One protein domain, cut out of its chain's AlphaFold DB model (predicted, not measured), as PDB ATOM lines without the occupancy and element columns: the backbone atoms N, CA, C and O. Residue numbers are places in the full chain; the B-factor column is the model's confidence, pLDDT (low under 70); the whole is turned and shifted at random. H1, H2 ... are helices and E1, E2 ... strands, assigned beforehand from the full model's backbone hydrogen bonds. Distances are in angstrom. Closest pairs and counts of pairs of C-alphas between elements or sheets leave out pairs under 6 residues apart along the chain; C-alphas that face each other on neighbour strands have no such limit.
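What this domain is: This is residues 3 to 117 of the 117 residues of an uncharacterized protein of bacterium (UniProt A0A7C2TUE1). A small, strongly twisted antiparallel sheet of five strands, built on the long strands E3 and E4, makes the body; H3 packs on it, and H4 covers part of E3 and E4. The helical hairpin of H1 and H2 reaches out beyond one end of the sheet and draws the outline into a rod, with spans of 58 by 25 by 21 A. The printed part has 115 residues with four named helices and five named strands, in the order H1 H2 H3 E1 E2 E3 E4 E5 H4. The class is mixed, helices and strands, the sheet is branched at E3, and the whole is loose, with a radius of gyration of the C-alphas of 16.6 A.

How they stand to each other: Start at residues 3 to 4, which pair antiparallel with residues 58 to 59 of E2, residues 58 to 60. H1, residues 5 to 13, only grazes the sheet with its residues 5 to 8. H2, residues 17 to 28, touches H1 with residues 20 to 24 alone, the closest C-alphas being Val 12 and Gln 20 at 6.3 A; they form a hairpin at a shallow tilt of 20 degrees, opposite ways. H3, residues 33 to 47, is on the sheet; its C-alpha 41 comes within 6.0 A of C-alpha 54 in E1, residues 52 to 54, their closest pair. E1 and E2 lie on one side of E3, residues 65 to 73, with N 53 to O 71 at 3.0 A and N 58 to O 67 at 2.8 A. On the other side is E4, residues 79 to 88, with N 68 to O 85 at 2.8 A. E5, residues 94 to 97, is next, with N 86 to O 96 at 2.8 A. E2 E3 E4 E5 form a meander, each strand the antiparallel neighbour of the one before. H4, residues 100 to 116, lies over E3 and E4 at a height over the sheet of 8.9 A, along the strands, at 1 degree to E4 on the local plane; its closest C-alphas to E4 are Ile 103 and Val 82, 5.4 A. Every O i to N i+4 pair is within hydrogen-bond range in H4, against 3 of 5 in H1, 6 of 8 in H2 and 10 of 11 in H3.

Where its parts are: Find C-alpha 5 at (208.187, 250.772, 170.745), where H1 begins. H3 runs 21.2 A and E3 24.5 A. E4 runs 26.4 A and bends by 57 degrees at residue 82. H4 runs 24.4 A to C-alpha 116 at (227.691, 226.339, 153.544).

The domain as a whole: The C-alphas farthest apart, Val 18 and His 116, are 58.4 A apart. The printed part has no cut, and its links are tight. Confidence is under 70 at residues 3 to 25 and at residue 117.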
ATOM      1  N   TYR A   3     203.012 246.602 168.084       51.91
ATOM      2  CA  TYR A   3     203.543 247.922 167.757       51.91
ATOM      3  C   TYR A   3     205.048 247.950 168.035       51.91
ATOM      4  O   TYR A   3     205.477 247.443 169.077       51.91
ATOM      5  N   PRO A   4     205.871 248.522 167.141       61.28
ATOM      6  CA  PRO A   4     207.227 248.897 167.515       61.28
ATOM      7  C   PRO A   4     207.168 249.924 168.657       61.28
ATOM      8  O   PRO A   4     206.225 250.714 168.737       61.28
ATOM      9  N   ALA A   5     208.166 249.922 169.546       58.41
ATOM     10  CA  ALA A   5     208.187 250.772 170.745       58.41
ATOM     11  C   ALA A   5     207.936 252.270 170.449       58.41
ATOM     12  O   ALA A   5     207.282 252.960 171.232       58.41
ATOM     13  N   ASN A   6     208.380 252.755 169.283       54.06
ATOM     14  CA  ASN A   6     208.190 254.142 168.851       54.06
ATOM     15  C   ASN A   6     206.723 254.528 168.569       54.06
ATOM     16  O   ASN A   6     206.351 255.682 168.791       54.06
ATOM     17  N   ASP A   7     205.861 253.591 168.167       61.59
ATOM     18  CA  ASP A   7     204.482 253.901 167.747       61.59
ATOM     19  C   ASP A   7     203.546 254.208 168.928       61.59
ATOM     20  O   ASP A   7     202.546 254.924 168.789       61.59
ATOM     21  N   LEU A   8     203.863 253.700 170.123       62.03
ATOM     22  CA  LEU A   8     203.067 253.959 171.327       62.03
ATOM     23  C   LEU A   8     203.154 255.429 171.745       62.03
ATOM     24  O   LEU A   8     202.139 256.035 172.087       62.03
ATOM     25  N   ILE A   9     204.344 256.025 171.647       61.56
ATOM     26  CA  ILE A   9     204.578 257.435 171.981       61.56
ATOM     27  C   ILE A   9     203.875 258.353 170.971       61.56
ATOM     28  O   ILE A   9     203.314 259.385 171.353       61.56
ATOM     29  N   GLU A  10     203.864 257.992 169.687       62.06
ATOM     30  CA  GLU A  10     203.153 258.763 168.659       62.06
ATOM     31  C   GLU A  10     201.633 258.707 168.834       62.06
ATOM     32  O   GLU A  10     200.958 259.733 168.722       62.06
ATOM     33  N   THR A  11     201.098 257.546 169.216       59.47
ATOM     34  CA  THR A  11     199.661 257.367 169.475       59.47
ATOM     35  C   THR A  11     199.166 258.252 170.630       59.47
ATOM     36  O   THR A  11     198.050 258.774 170.593       59.47
ATOM     37  N   VAL A  12     200.008 258.501 171.638       58.94
ATOM     38  CA  VAL A  12     199.680 259.359 172.795       58.94
ATOM     39  C   VAL A  12     199.579 260.829 172.407       58.94
ATOM     40  O   VAL A  12     198.711 261.548 172.911       58.94
ATOM     41  N   LYS A  13     200.428 261.287 171.479       60.03
ATOM     42  CA  LYS A  13     200.446 262.687 171.021       60.03
ATOM     43  C   LYS A  13     199.134 263.102 170.344       60.03
ATOM     44  O   LYS A  13     198.819 264.289 170.329       60.03
ATOM     45  N   ALA A  14     198.354 262.147 169.832       64.44
ATOM     46  CA  ALA A  14     197.069 262.392 169.178       64.44
ATOM     47  C   ALA A  14     195.875 262.560 170.148       64.44
ATOM     48  O   ALA A  14     194.775 262.907 169.711       64.44
ATOM     49  N   LEU A  15     196.050 262.324 171.455       59.72
ATOM     50  CA  LEU A  15     194.974 262.425 172.450       59.72
ATOM     51  C   LEU A  15     194.834 263.848 173.028       59.72
ATOM     52  O   LEU A  15     195.826 264.567 173.125       59.72
ATOM     53  N   PRO A  16     193.630 264.276 173.465       59.84
ATOM     54  CA  PRO A  16     193.445 265.557 174.151       59.84
ATOM     55  C   PRO A  16     194.213 265.599 175.482       59.84
ATOM     56  O   PRO A  16     194.252 264.608 176.208       59.84
ATOM     57  N   THR A  17     194.774 266.762 175.828       62.19
ATOM     58  CA  THR A  17     195.781 266.973 176.893       62.19
ATOM     59  C   THR A  17     195.429 266.363 178.254       62.19
ATOM     60  O   THR A  17     196.304 265.825 178.922       62.19
ATOM     61  N   VAL A  18     194.150 266.369 178.648       58.28
ATOM     62  CA  VAL A  18     193.685 265.778 179.921       58.28
ATOM     63  C   VAL A  18     193.907 264.259 179.965       58.28
ATOM     64  O   VAL A  18     194.237 263.723 181.013       58.28
ATOM     65  N   ARG A  19     193.806 263.572 178.820       60.84
ATOM     66  CA  ARG A  19     194.073 262.130 178.696       60.84
ATOM     67  C   ARG A  19     195.539 261.803 178.418       60.84
ATOM     68  O   ARG A  19     195.920 260.645 178.520       60.84
ATOM     69  N   GLN A  20     196.373 262.786 178.080       61.84
ATOM     70  CA  GLN A  20     197.797 262.537 177.839       61.84
ATOM     71  C   GLN A  20     198.554 262.240 179.137       61.84
ATOM     72  O   GLN A  20     199.442 261.399 179.119       61.84
ATOM     73  N   ALA A  21     198.202 262.886 180.256       64.06
ATOM     74  CA  ALA A  21     198.888 262.683 181.535       64.06
ATOM     75  C   ALA A  21     198.670 261.266 182.098       64.06
ATOM     76  O   ALA A  21     199.638 260.584 182.414       64.06
ATOM     77  N   GLU A  22     197.419 260.797 182.131       65.31
ATOM     78  CA  GLU A  22     197.066 259.454 182.622       65.31
ATOM     79  C   GLU A  22     197.665 258.342 181.748       65.31
ATOM     80  O   GLU A  22     198.159 257.333 182.244       65.31
ATOM     81  N   VAL A  23     197.655 258.534 180.425       67.62
ATOM     82  CA  VAL A  23     198.223 257.560 179.483       67.62
ATOM     83  C   VAL A  23     199.751 257.558 179.549       67.62
ATOM     84  O   VAL A  23     200.369 256.513 179.373       67.62
ATOM     85  N   ARG A  24     200.377 258.703 179.827       67.75
ATOM     86  CA  ARG A  24     201.830 258.811 179.944       67.75
ATOM     87  C   ARG A  24     202.354 258.137 181.207       67.75
ATOM     88  O   ARG A  24     203.291 257.362 181.104       67.75
ATOM     89  N   GLU A  25     201.694 258.335 182.347       69.56
ATOM     90  CA  GLU A  25     202.027 257.612 183.582       69.56
ATOM     91  C   GLU A  25     201.868 256.095 183.395       69.56
ATOM     92  O   GLU A  25     202.718 255.319 183.817       69.56
ATOM     93  N   PHE A  26     200.830 255.666 182.667       70.06
ATOM     94  CA  PHE A  26     200.662 254.261 182.306       70.06
ATOM     95  C   PHE A  26     201.789 253.730 181.409       70.06
ATOM     96  O   PHE A  26     202.207 252.596 181.601       70.06
ATOM     97  N   ILE A  27     202.277 254.517 180.447       71.19
ATOM     98  CA  ILE A  27     203.359 254.119 179.530       71.19
ATOM     99  C   ILE A  27     204.712 254.080 180.225       71.19
ATOM    100  O   ILE A  27     205.474 253.148 179.985       71.19
ATOM    101  N   ASP A  28     204.984 255.032 181.112       73.12
ATOM    102  CA  ASP A  28     206.210 255.047 181.914       73.12
ATOM    103  C   ASP A  28     206.307 253.782 182.799       73.12
ATOM    104  O   ASP A  28     207.396 253.332 183.143       73.12
ATOM    105  N   LEU A  29     205.165 253.157 183.111       75.06
ATOM    106  CA  LEU A  29     205.041 251.889 183.838       75.06
ATOM    107  C   LEU A  29     205.197 250.623 182.974       75.06
ATOM    108  O   LEU A  29     205.211 249.531 183.539       75.06
ATOM    109  N   LEU A  30     205.255 250.732 181.640       80.50
ATOM    110  CA  LEU A  30     205.351 249.581 180.725       80.50
ATOM    111  C   LEU A  30     206.793 249.181 180.377       80.50
ATOM    112  O   LEU A  30     206.980 248.218 179.630       80.50
ATOM    113  N   GLY A  31     207.787 249.913 180.877       80.31
ATOM    114  CA  GLY A  31     209.188 249.721 180.523       80.31
ATOM    115  C   GLY A  31     209.526 250.239 179.125       80.31
ATOM    116  O   GLY A  31     208.727 250.204 178.188       80.31
ATOM    117  N   THR A  32     210.740 250.746 178.980       87.69
ATOM    118  CA  THR A  32     211.318 251.168 177.703       87.69
ATOM    119  C   THR A  32     211.882 249.972 176.939       87.69
ATOM    120  O   THR A  32     212.243 248.953 177.525       87.69
ATOM    121  N   SER A  33     212.032 250.094 175.618       89.19
ATOM    122  CA  SER A  33     212.667 249.047 174.808       89.19
ATOM    123  C   SER A  33     214.066 248.680 175.313       89.19
ATOM    124  O   SER A  33     214.425 247.509 175.299       89.19
ATOM    125  N   GLU A  34     214.836 249.654 175.802       91.00
ATOM    126  CA  GLU A  34     216.179 249.440 176.350       91.00
ATOM    127  C   GLU A  34     216.158 248.601 177.634       91.00
ATOM    128  O   GLU A  34     216.939 247.658 177.764       91.00
ATOM    129  N   GLU A  35     215.236 248.885 178.557       92.25
ATOM    130  CA  GLU A  35     215.064 248.100 179.787       92.25
ATOM    131  C   GLU A  35     214.657 246.658 179.473       92.25
ATOM    132  O   GLU A  35     215.189 245.710 180.055       92.25
ATOM    133  N   ILE A  36     213.758 246.478 178.506       94.88
ATOM    134  CA  ILE A  36     213.299 245.155 178.078       94.88
ATOM    135  C   ILE A  36     214.418 244.374 177.378       94.88
ATOM    136  O   ILE A  36     214.567 243.172 177.617       94.88
ATOM    137  N   ILE A  37     215.240 245.039 176.563       96.00
ATOM    138  CA  ILE A  37     216.439 244.436 175.967       96.00
ATOM    139  C   ILE A  37     217.426 244.023 177.059       96.00
ATOM    140  O   ILE A  37     217.967 242.922 176.987       96.00
ATOM    141  N   ALA A  38     217.650 244.852 178.083       96.00
ATOM    142  CA  ALA A  38     218.563 244.520 179.175       96.00
ATOM    143  C   ALA A  38     218.127 243.243 179.917       96.00
ATOM    144  O   ALA A  38     218.937 242.331 180.095       96.00
ATOM    145  N   VAL A  39     216.836 243.133 180.249       96.62
ATOM    146  CA  VAL A  39     216.244 241.928 180.860       96.62
ATOM    147  C   VAL A  39     216.395 240.705 179.954       96.62
ATOM    148  O   VAL A  39     216.773 239.620 180.403       96.62
ATOM    149  N   ALA A  40     216.117 240.863 178.658       97.00
ATOM    150  CA  ALA A  40     216.266 239.786 177.688       97.00
ATOM    151  C   ALA A  40     217.725 239.317 177.574       97.00
ATOM    152  O   ALA A  40     217.992 238.114 177.564       97.00
ATOM    153  N   MET A  41     218.673 240.252 177.524       97.25
ATOM    154  CA  MET A  41     220.102 239.962 177.419       97.25
ATOM    155  C   MET A  41     220.651 239.265 178.664       97.25
ATOM    156  O   MET A  41     221.432 238.322 178.524       97.25
ATOM    157  N   GLU A  42     220.216 239.652 179.866       97.06
ATOM    158  CA  GLU A  42     220.547 238.932 181.104       97.06
ATOM    159  C   GLU A  42     220.113 237.462 181.003       97.06
ATOM    160  O   GLU A  42     220.928 236.548 181.140       97.06
ATOM    161  N   TRP A  43     218.857 237.208 180.619       97.44
ATOM    162  CA  TRP A  43     218.358 235.840 180.468       97.44
ATOM    163  C   TRP A  43     219.111 235.028 179.406       97.44
ATOM    164  O   TRP A  43     219.370 233.834 179.617       97.44
ATOM    165  N   ILE A  44     219.443 235.660 178.272       97.44
ATOM    166  CA  ILE A  44     220.170 235.047 177.151       97.44
ATOM    167  C   ILE A  44     221.580 234.661 177.589       97.44
ATOM    168  O   ILE A  44     221.958 233.504 177.419       97.44
ATOM    169  N   THR A  45     222.336 235.587 178.175       95.94
ATOM    170  CA  THR A  45     223.744 235.364 178.558       95.94
ATOM    171  C   THR A  45     223.910 234.284 179.628       95.94
ATOM    172  O   THR A  45     224.895 233.550 179.614       95.94
ATOM    173  N   GLU A  46     222.918 234.095 180.500       96.81
ATOM    174  CA  GLU A  46     222.912 232.997 181.473       96.81
ATOM    175  C   GLU A  46     222.699 231.602 180.848       96.81
ATOM    176  O   GLU A  46     223.015 230.586 181.474       96.81
ATOM    177  N   ARG A  47     222.110 231.510 179.646       96.81
ATOM    178  CA  ARG A  47     221.576 230.242 179.089       96.81
ATOM    179  C   ARG A  47     222.119 229.875 177.713       96.81
ATOM    180  O   ARG A  47     222.084 228.695 177.331       96.81
ATOM    181  N   LEU A  48     222.586 230.853 176.952       95.62
ATOM    182  CA  LEU A  48     223.006 230.722 175.567       95.62
ATOM    183  C   LEU A  48     224.445 231.241 175.391       95.62
ATOM    184  O   LEU A  48     224.879 232.111 176.136       95.62
ATOM    185  N   PRO A  49     225.201 230.704 174.417       90.50
ATOM    186  CA  PRO A  49     226.536 231.206 174.086       90.50
ATOM    187  C   PRO A  49     226.541 232.654 173.565       90.50
ATOM    188  O   PRO A  49     225.528 233.151 173.082       90.50
ATOM    189  N   ASP A  50     227.725 233.263 173.508       85.81
ATOM    190  CA  ASP A  50     227.966 234.684 173.183       85.81
ATOM    191  C   ASP A  50     227.428 235.195 171.830       85.81
ATOM    192  O   ASP A  50     227.430 236.396 171.580       85.81
ATOM    193  N   ARG A  51     226.996 234.312 170.921       93.00
ATOM    194  CA  ARG A  51     226.484 234.700 169.589       93.00
ATOM    195  C   ARG A  51     224.982 234.959 169.545       93.00
ATOM    196  O   ARG A  51     224.466 235.321 168.490       93.00
ATOM    197  N   TYR A  52     224.279 234.717 170.645       96.44
ATOM    198  CA  TYR A  52     222.852 234.983 170.738       96.44
ATOM    199  C   TYR A  52     222.638 236.366 171.349       96.44
ATOM    200  O   TYR A  52     223.259 236.699 172.357       96.44
ATOM    201  N   CYS A  53     221.744 237.154 170.766       95.69
ATOM    202  CA  CYS A  53     221.356 238.451 171.310       95.69
ATOM    203  C   CYS A  53     219.853 238.698 171.161       95.69
ATOM    204  O   CYS A  53     219.152 237.989 170.437       95.69
ATOM    205  N   ALA A  54     219.363 239.682 171.908       96.50
ATOM    206  CA  ALA A  54     218.019 240.213 171.767       96.50
ATOM    207  C   ALA A  54     217.972 241.210 170.600       96.50
ATOM    208  O   ALA A  54     218.884 242.022 170.440       96.50
ATOM    209  N   GLU A  55     216.909 241.142 169.805       94.19
ATOM    210  CA  GLU A  55     216.552 242.156 168.807       94.19
ATOM    211  C   GLU A  55     215.522 243.144 169.386       94.19
ATOM    212  O   GLU A  55     215.062 242.987 170.523       94.19
ATOM    213  N   ASP A  56     215.151 244.156 168.598       93.00
ATOM    214  CA  ASP A  56     214.181 245.178 168.976       93.00
ATOM    215  C   ASP A  56     212.856 244.560 169.460       93.00
ATOM    216  O   ASP A  56     212.218 243.777 168.746       93.00
ATOM    217  N   PRO A  57     212.401 244.918 170.672       94.25
ATOM    218  CA  PRO A  57     211.192 244.359 171.236       94.25
ATOM    219  C   PRO A  57     209.948 245.011 170.625       94.25
ATOM    220  O   PRO A  57     209.884 246.219 170.372       94.25
ATOM    221  N   HIS A  58     208.903 244.207 170.455       92.31
ATOM    222  CA  HIS A  58     207.597 244.661 169.996       92.31
ATOM    223  C   HIS A  58     206.569 244.566 171.117       92.31
ATOM    224  O   HIS A  58     206.435 243.526 171.766       92.31
ATOM    225  N   PHE A  59     205.803 245.631 171.328       90.25
ATOM    226  CA  PHE A  59     204.784 245.642 172.364       90.25
ATOM    227  C   PHE A  59     203.478 245.019 171.862       90.25
ATOM    228  O   PHE A  59     202.864 245.491 170.895       90.25
ATOM    229  N   ASP A  60     203.017 243.982 172.557       89.38
ATOM    230  CA  ASP A  60     201.696 243.399 172.365       89.38
ATOM    231  C   ASP A  60     200.704 244.030 173.348       89.38
ATOM    232  O   ASP A  60     200.559 243.606 174.497       89.38
ATOM    233  N   VAL A  61     199.964 245.027 172.858       84.06
ATOM    234  CA  VAL A  61     198.954 245.763 173.637       84.06
ATOM    235  C   VAL A  61     197.879 244.837 174.212       84.06
ATOM    236  O   VAL A  61     197.329 245.120 175.275       84.06
ATOM    237  N   ARG A  62     197.552 243.725 173.536       84.56
ATOM    238  CA  ARG A  62     196.496 242.812 174.004       84.56
ATOM    239  C   ARG A  62     196.970 241.952 175.166       84.56
ATOM    240  O   ARG A  62     196.180 241.669 176.060       84.56
ATOM    241  N   ALA A  63     198.230 241.532 175.123       86.56
ATOM    242  CA  ALA A  63     198.847 240.720 176.164       86.56
ATOM    243  C   ALA A  63     199.502 241.559 177.275       86.56
ATOM    244  O   ALA A  63     199.922 240.989 178.277       86.56
ATOM    245  N   LEU A  64     199.610 242.884 177.095       89.88
ATOM    246  CA  LEU A  64     200.389 243.782 177.959       89.88
ATOM    247  C   LEU A  64     201.801 243.235 178.212       89.88
ATOM    248  O   LEU A  64     202.282 243.177 179.340       89.88
ATOM    249  N   SER A  65     202.439 242.770 177.142       93.94
ATOM    250  CA  SER A  65     203.746 242.120 177.191       93.94
ATOM    251  C   SER A  65     204.594 242.553 176.006       93.94
ATOM    252  O   SER A  65     204.081 242.807 174.914       93.94
ATOM    253  N   TRP A  66     205.900 242.580 176.210       95.38
ATOM    254  CA  TRP A  66     206.884 242.740 175.158       95.38
ATOM    255  C   TRP A  66     207.269 241.389 174.576       95.38
ATOM    256  O   TRP A  66     207.531 240.434 175.305       95.38
ATOM    257  N   ARG A  67     207.322 241.321 173.252       97.00
ATOM    258  CA  ARG A  67     207.863 240.199 172.491       97.00
ATOM    259  C   ARG A  67     209.254 240.576 172.020       97.00
ATOM    260  O   ARG A  67     209.395 241.542 171.277       97.00
ATOM    261  N   VAL A  68     210.258 239.835 172.463       97.56
ATOM    262  CA  VAL A  68     211.668 240.110 172.179       97.56
ATOM    263  C   VAL A  68     212.221 238.975 171.323       97.56
ATOM    264  O   VAL A  68     212.349 237.854 171.828       97.56
ATOM    265  N   PRO A  69     212.527 239.203 170.036       97.88
ATOM    266  CA  PRO A  69     213.163 238.185 169.214       97.88
ATOM    267  C   PRO A  69     214.561 237.854 169.751       97.88
ATOM    268  O   PRO A  69     215.319 238.738 170.144       97.88
ATOM    269  N   ILE A  70     214.907 236.566 169.762       97.88
ATOM    270  CA  ILE A  70     216.274 236.096 170.001       97.88
ATOM    271  C   ILE A  70     216.879 235.785 168.643       97.88
ATOM    272  O   ILE A  70     216.354 234.930 167.919       97.88
ATOM    273  N   VAL A  71     218.004 236.412 168.332       96.62
ATOM    274  CA  VAL A  71     218.729 236.212 167.078       96.62
ATOM    275  C   VAL A  71     220.077 235.550 167.327       96.62
ATOM    276  O   VAL A  71     220.715 235.766 168.356       96.62
ATOM    277  N   LEU A  72     220.510 234.725 166.375       96.06
ATOM    278  CA  LEU A  72     221.903 234.308 166.260       96.06
ATOM    279  C   LEU A  72     222.591 235.274 165.298       96.06
ATOM    280  O   LEU A  72     222.141 235.400 164.160       96.06
ATOM    281  N   SER A  73     223.664 235.926 165.743       92.31
ATOM    282  CA  SER A  73     224.382 236.935 164.963       92.31
ATOM    283  C   SER A  73     225.842 236.547 164.734       92.31
ATOM    284  O   SER A  73     226.525 236.036 165.630       92.31
ATOM    285  N   TYR A  74     226.325 236.787 163.514       88.25
ATOM    286  CA  TYR A  74     227.718 236.620 163.120       88.25
ATOM    287  C   TYR A  74     228.376 237.973 162.817       88.25
ATOM    288  O   TYR A  74     227.718 238.888 162.326       88.25
ATOM    289  N   PRO A  75     229.706 238.103 163.011       82.88
ATOM    290  CA  PRO A  75     230.439 239.327 162.668       82.88
ATOM    291  C   PRO A  75     230.339 239.744 161.193       82.88
ATOM    292  O   PRO A  75     230.641 240.884 160.861       82.88
ATOM    293  N   THR A  76     229.929 238.830 160.309       84.19
ATOM    294  CA  THR A  76     229.660 239.100 158.890       84.19
ATOM    295  C   THR A  76     228.405 239.948 158.666       84.19
ATOM    296  O   THR A  76     228.177 240.398 157.548       84.19
ATOM    297  N   GLY A  77     227.601 240.185 159.709       80.00
ATOM    298  CA  GLY A  77     226.286 240.822 159.610       80.00
ATOM    299  C   GLY A  77     225.171 239.844 159.234       80.00
ATOM    300  O   GLY A  77     224.014 240.242 159.146       80.00
ATOM    301  N   GLU A  78     225.501 238.568 159.033       85.88
ATOM    302  CA  GLU A  78     224.533 237.507 158.787       85.88
ATOM    303  C   GLU A  78     223.982 236.955 160.102       85.88
ATOM    304  O   GLU A  78     224.657 236.920 161.136       85.88
ATOM    305  N   GLY A  79     222.739 236.495 160.058       90.62
ATOM    306  CA  GLY A  79     222.054 236.002 161.235       90.62
ATOM    307  C   GLY A  79     220.570 235.820 160.996       90.62
ATOM    308  O   GLY A  79     220.075 235.935 159.874       90.62
ATOM    309  N   GLY A  80     219.852 235.517 162.068       94.69
ATOM    310  CA  GLY A  80     218.415 235.317 161.983       94.69
ATOM    311  C   GLY A  80     217.772 234.981 163.315       94.69
ATOM    312  O   GLY A  80     218.435 234.563 164.269       94.69
ATOM    313  N   ILE A  81     216.453 235.160 163.353       96.75
ATOM    314  CA  ILE A  81     215.619 234.873 164.516       96.75
ATOM    315  C   ILE A  81     215.569 233.362 164.746       96.75
ATOM    316  O   ILE A  81     215.180 232.577 163.881       96.75
ATOM    317  N   VAL A  82     215.932 232.957 165.957       97.62
ATOM    318  CA  VAL A  82     215.984 231.561 166.408       97.62
ATOM    319  C   VAL A  82     215.029 231.298 167.571       97.62
ATOM    320  O   VAL A  82     214.685 230.145 167.848       97.62
ATOM    321  N   GLY A  83     214.526 232.348 168.216       97.62
ATOM    322  CA  GLY A  83     213.572 232.245 169.311       97.62
ATOM    323  C   GLY A  83     212.895 233.568 169.628       97.62
ATOM    324  O   GLY A  83     213.071 234.563 168.937       97.62
ATOM    325  N   GLU A  84     212.114 233.551 170.697       98.00
ATOM    326  CA  GLU A  84     211.396 234.708 171.222       98.00
ATOM    327  C   GLU A  84     211.316 234.590 172.751       98.00
ATOM    328  O   GLU A  84     211.151 233.478 173.280       98.00
ATOM    329  N   LEU A  85     211.422 235.727 173.438       97.88
ATOM    330  CA  LEU A  85     211.046 235.923 174.837       97.88
ATOM    331  C   LEU A  85     209.761 236.744 174.916       97.88
ATOM    332  O   LEU A  85     209.546 237.660 174.125       97.88
ATOM    333  N   VAL A  86     208.936 236.449 175.914       97.62
ATOM    334  CA  VAL A  86     207.778 237.263 176.278       97.62
ATOM    335  C   VAL A  86     208.020 237.831 177.666       97.62
ATOM    336  O   VAL A  86     208.065 237.080 178.641       97.62
ATOM    337  N   VAL A  87     208.174 239.148 177.743       96.25
ATOM    338  CA  VAL A  87     208.443 239.897 178.972       96.25
ATOM    339  C   VAL A  87     207.178 240.638 179.382       96.25
ATOM    340  O   VAL A  87     206.572 241.341 178.577       96.25
ATOM    341  N   ASP A  88     206.755 240.480 180.628       94.31
ATOM    342  CA  ASP A  88     205.654 241.242 181.199       94.31
ATOM    343  C   ASP A  88     206.004 242.730 181.234       94.31
ATOM    344  O   ASP A  88     207.049 243.119 181.756       94.31
ATOM    345  N   ALA A  89     205.126 243.576 180.708       90.06
ATOM    346  CA  ALA A  89     205.448 244.990 180.576       90.06
ATOM    347  C   ALA A  89     205.461 245.747 181.905       90.06
ATOM    348  O   ALA A  89     206.097 246.780 181.997       90.06
ATOM    349  N   ARG A  90     204.784 245.260 182.949       88.06
ATOM    350  CA  ARG A  90     204.714 245.979 184.234       88.06
ATOM    351  C   ARG A  90     205.766 245.521 185.223       88.06
ATOM    352  O   ARG A  90     206.233 246.296 186.049       88.06
ATOM    353  N   THR A  91     206.056 244.228 185.209       91.69
ATOM    354  CA  THR A  91     206.952 243.592 186.181       91.69
ATOM    355  C   THR A  91     208.337 243.330 185.613       91.69
ATOM    356  O   THR A  91     209.246 243.004 186.373       91.69
ATOM    357  N   HIS A  92     208.492 243.441 184.290       92.88
ATOM    358  CA  HIS A  92     209.708 243.115 183.551       92.88
ATOM    359  C   HIS A  92     210.167 241.664 183.770       92.88
ATOM    360  O   HIS A  92     211.333 241.326 183.584       92.88
ATOM    361  N   GLN A  93     209.249 240.778 184.165       95.31
ATOM    362  CA  GLN A  93     209.531 239.357 184.329       95.31
ATOM    363  C   GLN A  93     209.309 238.611 183.017       95.31
ATOM    364  O   GLN A  93     208.393 238.911 182.255       95.31
ATOM    365  N   ILE A  94     210.132 237.599 182.752       96.25
ATOM    366  CA  ILE A  94     209.948 236.734 181.585       96.25
ATOM    367  C   ILE A  94     208.792 235.772 181.867       96.25
ATOM    368  O   ILE A  94     208.932 234.815 182.628       96.25
ATOM    369  N   ASN A  95     207.653 236.024 181.225       95.31
ATOM    370  CA  ASN A  95     206.439 235.213 181.327       95.31
ATOM    371  C   ASN A  95     206.570 233.895 180.561       95.31
ATOM    372  O   ASN A  95     206.043 232.864 180.978       95.31
ATOM    373  N   SER A  96     207.238 233.925 179.408       97.25
ATOM    374  CA  SER A  96     207.504 232.725 178.617       97.25
ATOM    375  C   SER A  96     208.678 232.931 177.671       97.25
ATOM    376  O   SER A  96     209.091 234.055 177.398       97.25
ATOM    377  N   HIS A  97     209.218 231.830 177.164       98.00
ATOM    378  CA  HIS A  97     210.308 231.845 176.204       98.00
ATOM    379  C   HIS A  97     210.233 230.618 175.298       98.00
ATOM    380  O   HIS A  97     209.695 229.572 175.675       98.00
ATOM    381  N   THR A  98     210.829 230.716 174.111       98.00
ATOM    382  CA  THR A  98     211.136 229.518 173.320       98.00
ATOM    383  C   THR A  98     212.066 228.612 174.136       98.00
ATOM    384  O   THR A  98     212.976 229.092 174.813       98.00
ATOM    385  N   ALA A  99     211.832 227.298 174.121       98.06
ATOM    386  CA  ALA A  99     212.652 226.361 174.884       98.06
ATOM    387  C   ALA A  99     214.132 226.428 174.448       98.06
ATOM    388  O   ALA A  99     214.439 226.608 173.267       98.06
ATOM    389  N   VAL A 100     215.056 226.330 175.409       97.50
ATOM    390  CA  VAL A 100     216.494 226.577 175.179       97.50
ATOM    391  C   VAL A 100     217.100 225.573 174.194       97.50
ATOM    392  O   VAL A 100     217.925 225.938 173.361       97.50
ATOM    393  N   ASP A 101     216.685 224.314 174.268       97.44
ATOM    394  CA  ASP A 101     217.044 223.260 173.317       97.44
ATOM    395  C   ASP A 101     216.559 223.592 171.899       97.44
ATOM    396  O   ASP A 101     217.348 223.538 170.956       97.44
ATOM    397  N   VAL A 102     215.315 224.061 171.759       98.06
ATOM    398  CA  VAL A 102     214.754 224.497 170.471       98.06
ATOM    399  C   VAL A 102     215.527 225.688 169.897       98.06
ATOM    400  O   VAL A 102     215.830 225.692 168.702       98.06
ATOM    401  N   ILE A 103     215.885 226.677 170.724       97.88
ATOM    402  CA  ILE A 103     216.705 227.827 170.302       97.88
ATOM    403  C   ILE A 103     218.067 227.345 169.796       97.88
ATOM    404  O   ILE A 103     218.506 227.745 168.716       97.88
ATOM    405  N   ARG A 104     218.726 226.453 170.543       96.38
ATOM    406  CA  ARG A 104     220.041 225.910 170.176       96.38
ATOM    407  C   ARG A 104     219.987 225.103 168.888       96.38
ATOM    408  O   ARG A 104     220.890 225.224 168.066       96.38
ATOM    409  N   ASP A 105     218.957 224.292 168.695       97.50
ATOM    410  CA  ASP A 105     218.825 223.472 167.491       97.50
ATOM    411  C   ASP A 105     218.515 224.316 166.253       97.50
ATOM    412  O   ASP A 105     219.084 224.076 165.186       97.50
ATOM    413  N   ARG A 106     217.693 225.363 166.400       97.25
ATOM    414  CA  ARG A 106     217.485 226.364 165.343       97.25
ATOM    415  C   ARG A 106     218.768 227.129 165.032       97.25
ATOM    416  O   ARG A 106     219.117 227.253 163.864       97.25
ATOM    417  N   GLY A 107     219.504 227.562 166.055       95.25
ATOM    418  CA  GLY A 107     220.782 228.252 165.882       95.25
ATOM    419  C   GLY A 107     221.846 227.389 165.204       95.25
ATOM    420  O   GLY A 107     222.530 227.862 164.304       95.25
ATOM    421  N   LYS A 108     221.950 226.099 165.551       94.75
ATOM    422  CA  LYS A 108     222.845 225.156 164.853       94.75
ATOM    423  C   LYS A 108     222.484 225.007 163.379       94.75
ATOM    424  O   LYS A 108     223.383 224.989 162.545       94.75
ATOM    425  N   ARG A 109     221.191 224.889 163.064       94.50
ATOM    426  CA  ARG A 109     220.726 224.766 161.677       94.50
ATOM    427  C   ARG A 109     221.059 226.019 160.874       94.50
ATOM    428  O   ARG A 109     221.680 225.909 159.827       94.50
ATOM    429  N   LEU A 110     220.739 227.190 161.420       93.62
ATOM    430  CA  LEU A 110     221.059 228.468 160.792       93.62
ATOM    431  C   LEU A 110     222.573 228.633 160.588       93.62
ATOM    432  O   LEU A 110     223.019 229.025 159.519       93.62
ATOM    433  N   ALA A 111     223.384 228.261 161.580       90.69
ATOM    434  CA  ALA A 111     224.839 228.274 161.454       90.69
ATOM    435  C   ALA A 111     225.345 227.380 160.310       90.69
ATOM    436  O   ALA A 111     226.270 227.762 159.599       90.69
ATOM    437  N   GLN A 112     224.765 226.189 160.136       90.94
ATOM    438  CA  GLN A 112     225.122 225.282 159.042       90.94
ATOM    439  C   GLN A 112     224.742 225.867 157.681       90.94
ATOM    440  O   GLN A 112     225.530 225.764 156.747       90.94
ATOM    441  N   GLU A 113     223.571 226.495 157.579       89.38
ATOM    442  CA  GLU A 113     223.126 227.173 156.359       89.38
ATOM    443  C   GLU A 113     224.083 228.308 155.978       89.38
ATOM    444  O   GLU A 113     224.509 228.369 154.834       89.38
ATOM    445  N   LEU A 114     224.495 229.138 156.942       86.00
ATOM    446  CA  LEU A 114     225.394 230.273 156.694       86.00
ATOM    447  C   LEU A 114     226.842 229.860 156.386       86.00
ATOM    448  O   LEU A 114     227.517 230.518 155.609       86.00
ATOM    449  N   ILE A 115     227.346 228.769 156.973       79.12
ATOM    450  CA  ILE A 115     228.718 228.287 156.713       79.12
ATOM    451  C   ILE A 115     228.835 227.590 155.345       79.12
ATOM    452  O   ILE A 115     229.930 227.514 154.785       79.12
ATOM    453  N   HIS A 116     227.732 227.045 154.827       70.50
ATOM    454  CA  HIS A 116     227.691 226.339 153.544       70.50
ATOM    455  C   HIS A 116     227.060 227.152 152.400       70.50
ATOM    456  O   HIS A 116     226.958 226.616 151.292       70.50
ATOM    457  N   ALA A 117     226.632 228.390 152.663       60.41
ATOM    458  CA  ALA A 117     226.169 229.356 151.664       60.41
ATOM    459  C   ALA A 117     227.349 230.016 150.934       60.41
ATOM    460  O   ALA A 117     227.187 230.288 149.721       60.41
TER     461      ALA A 117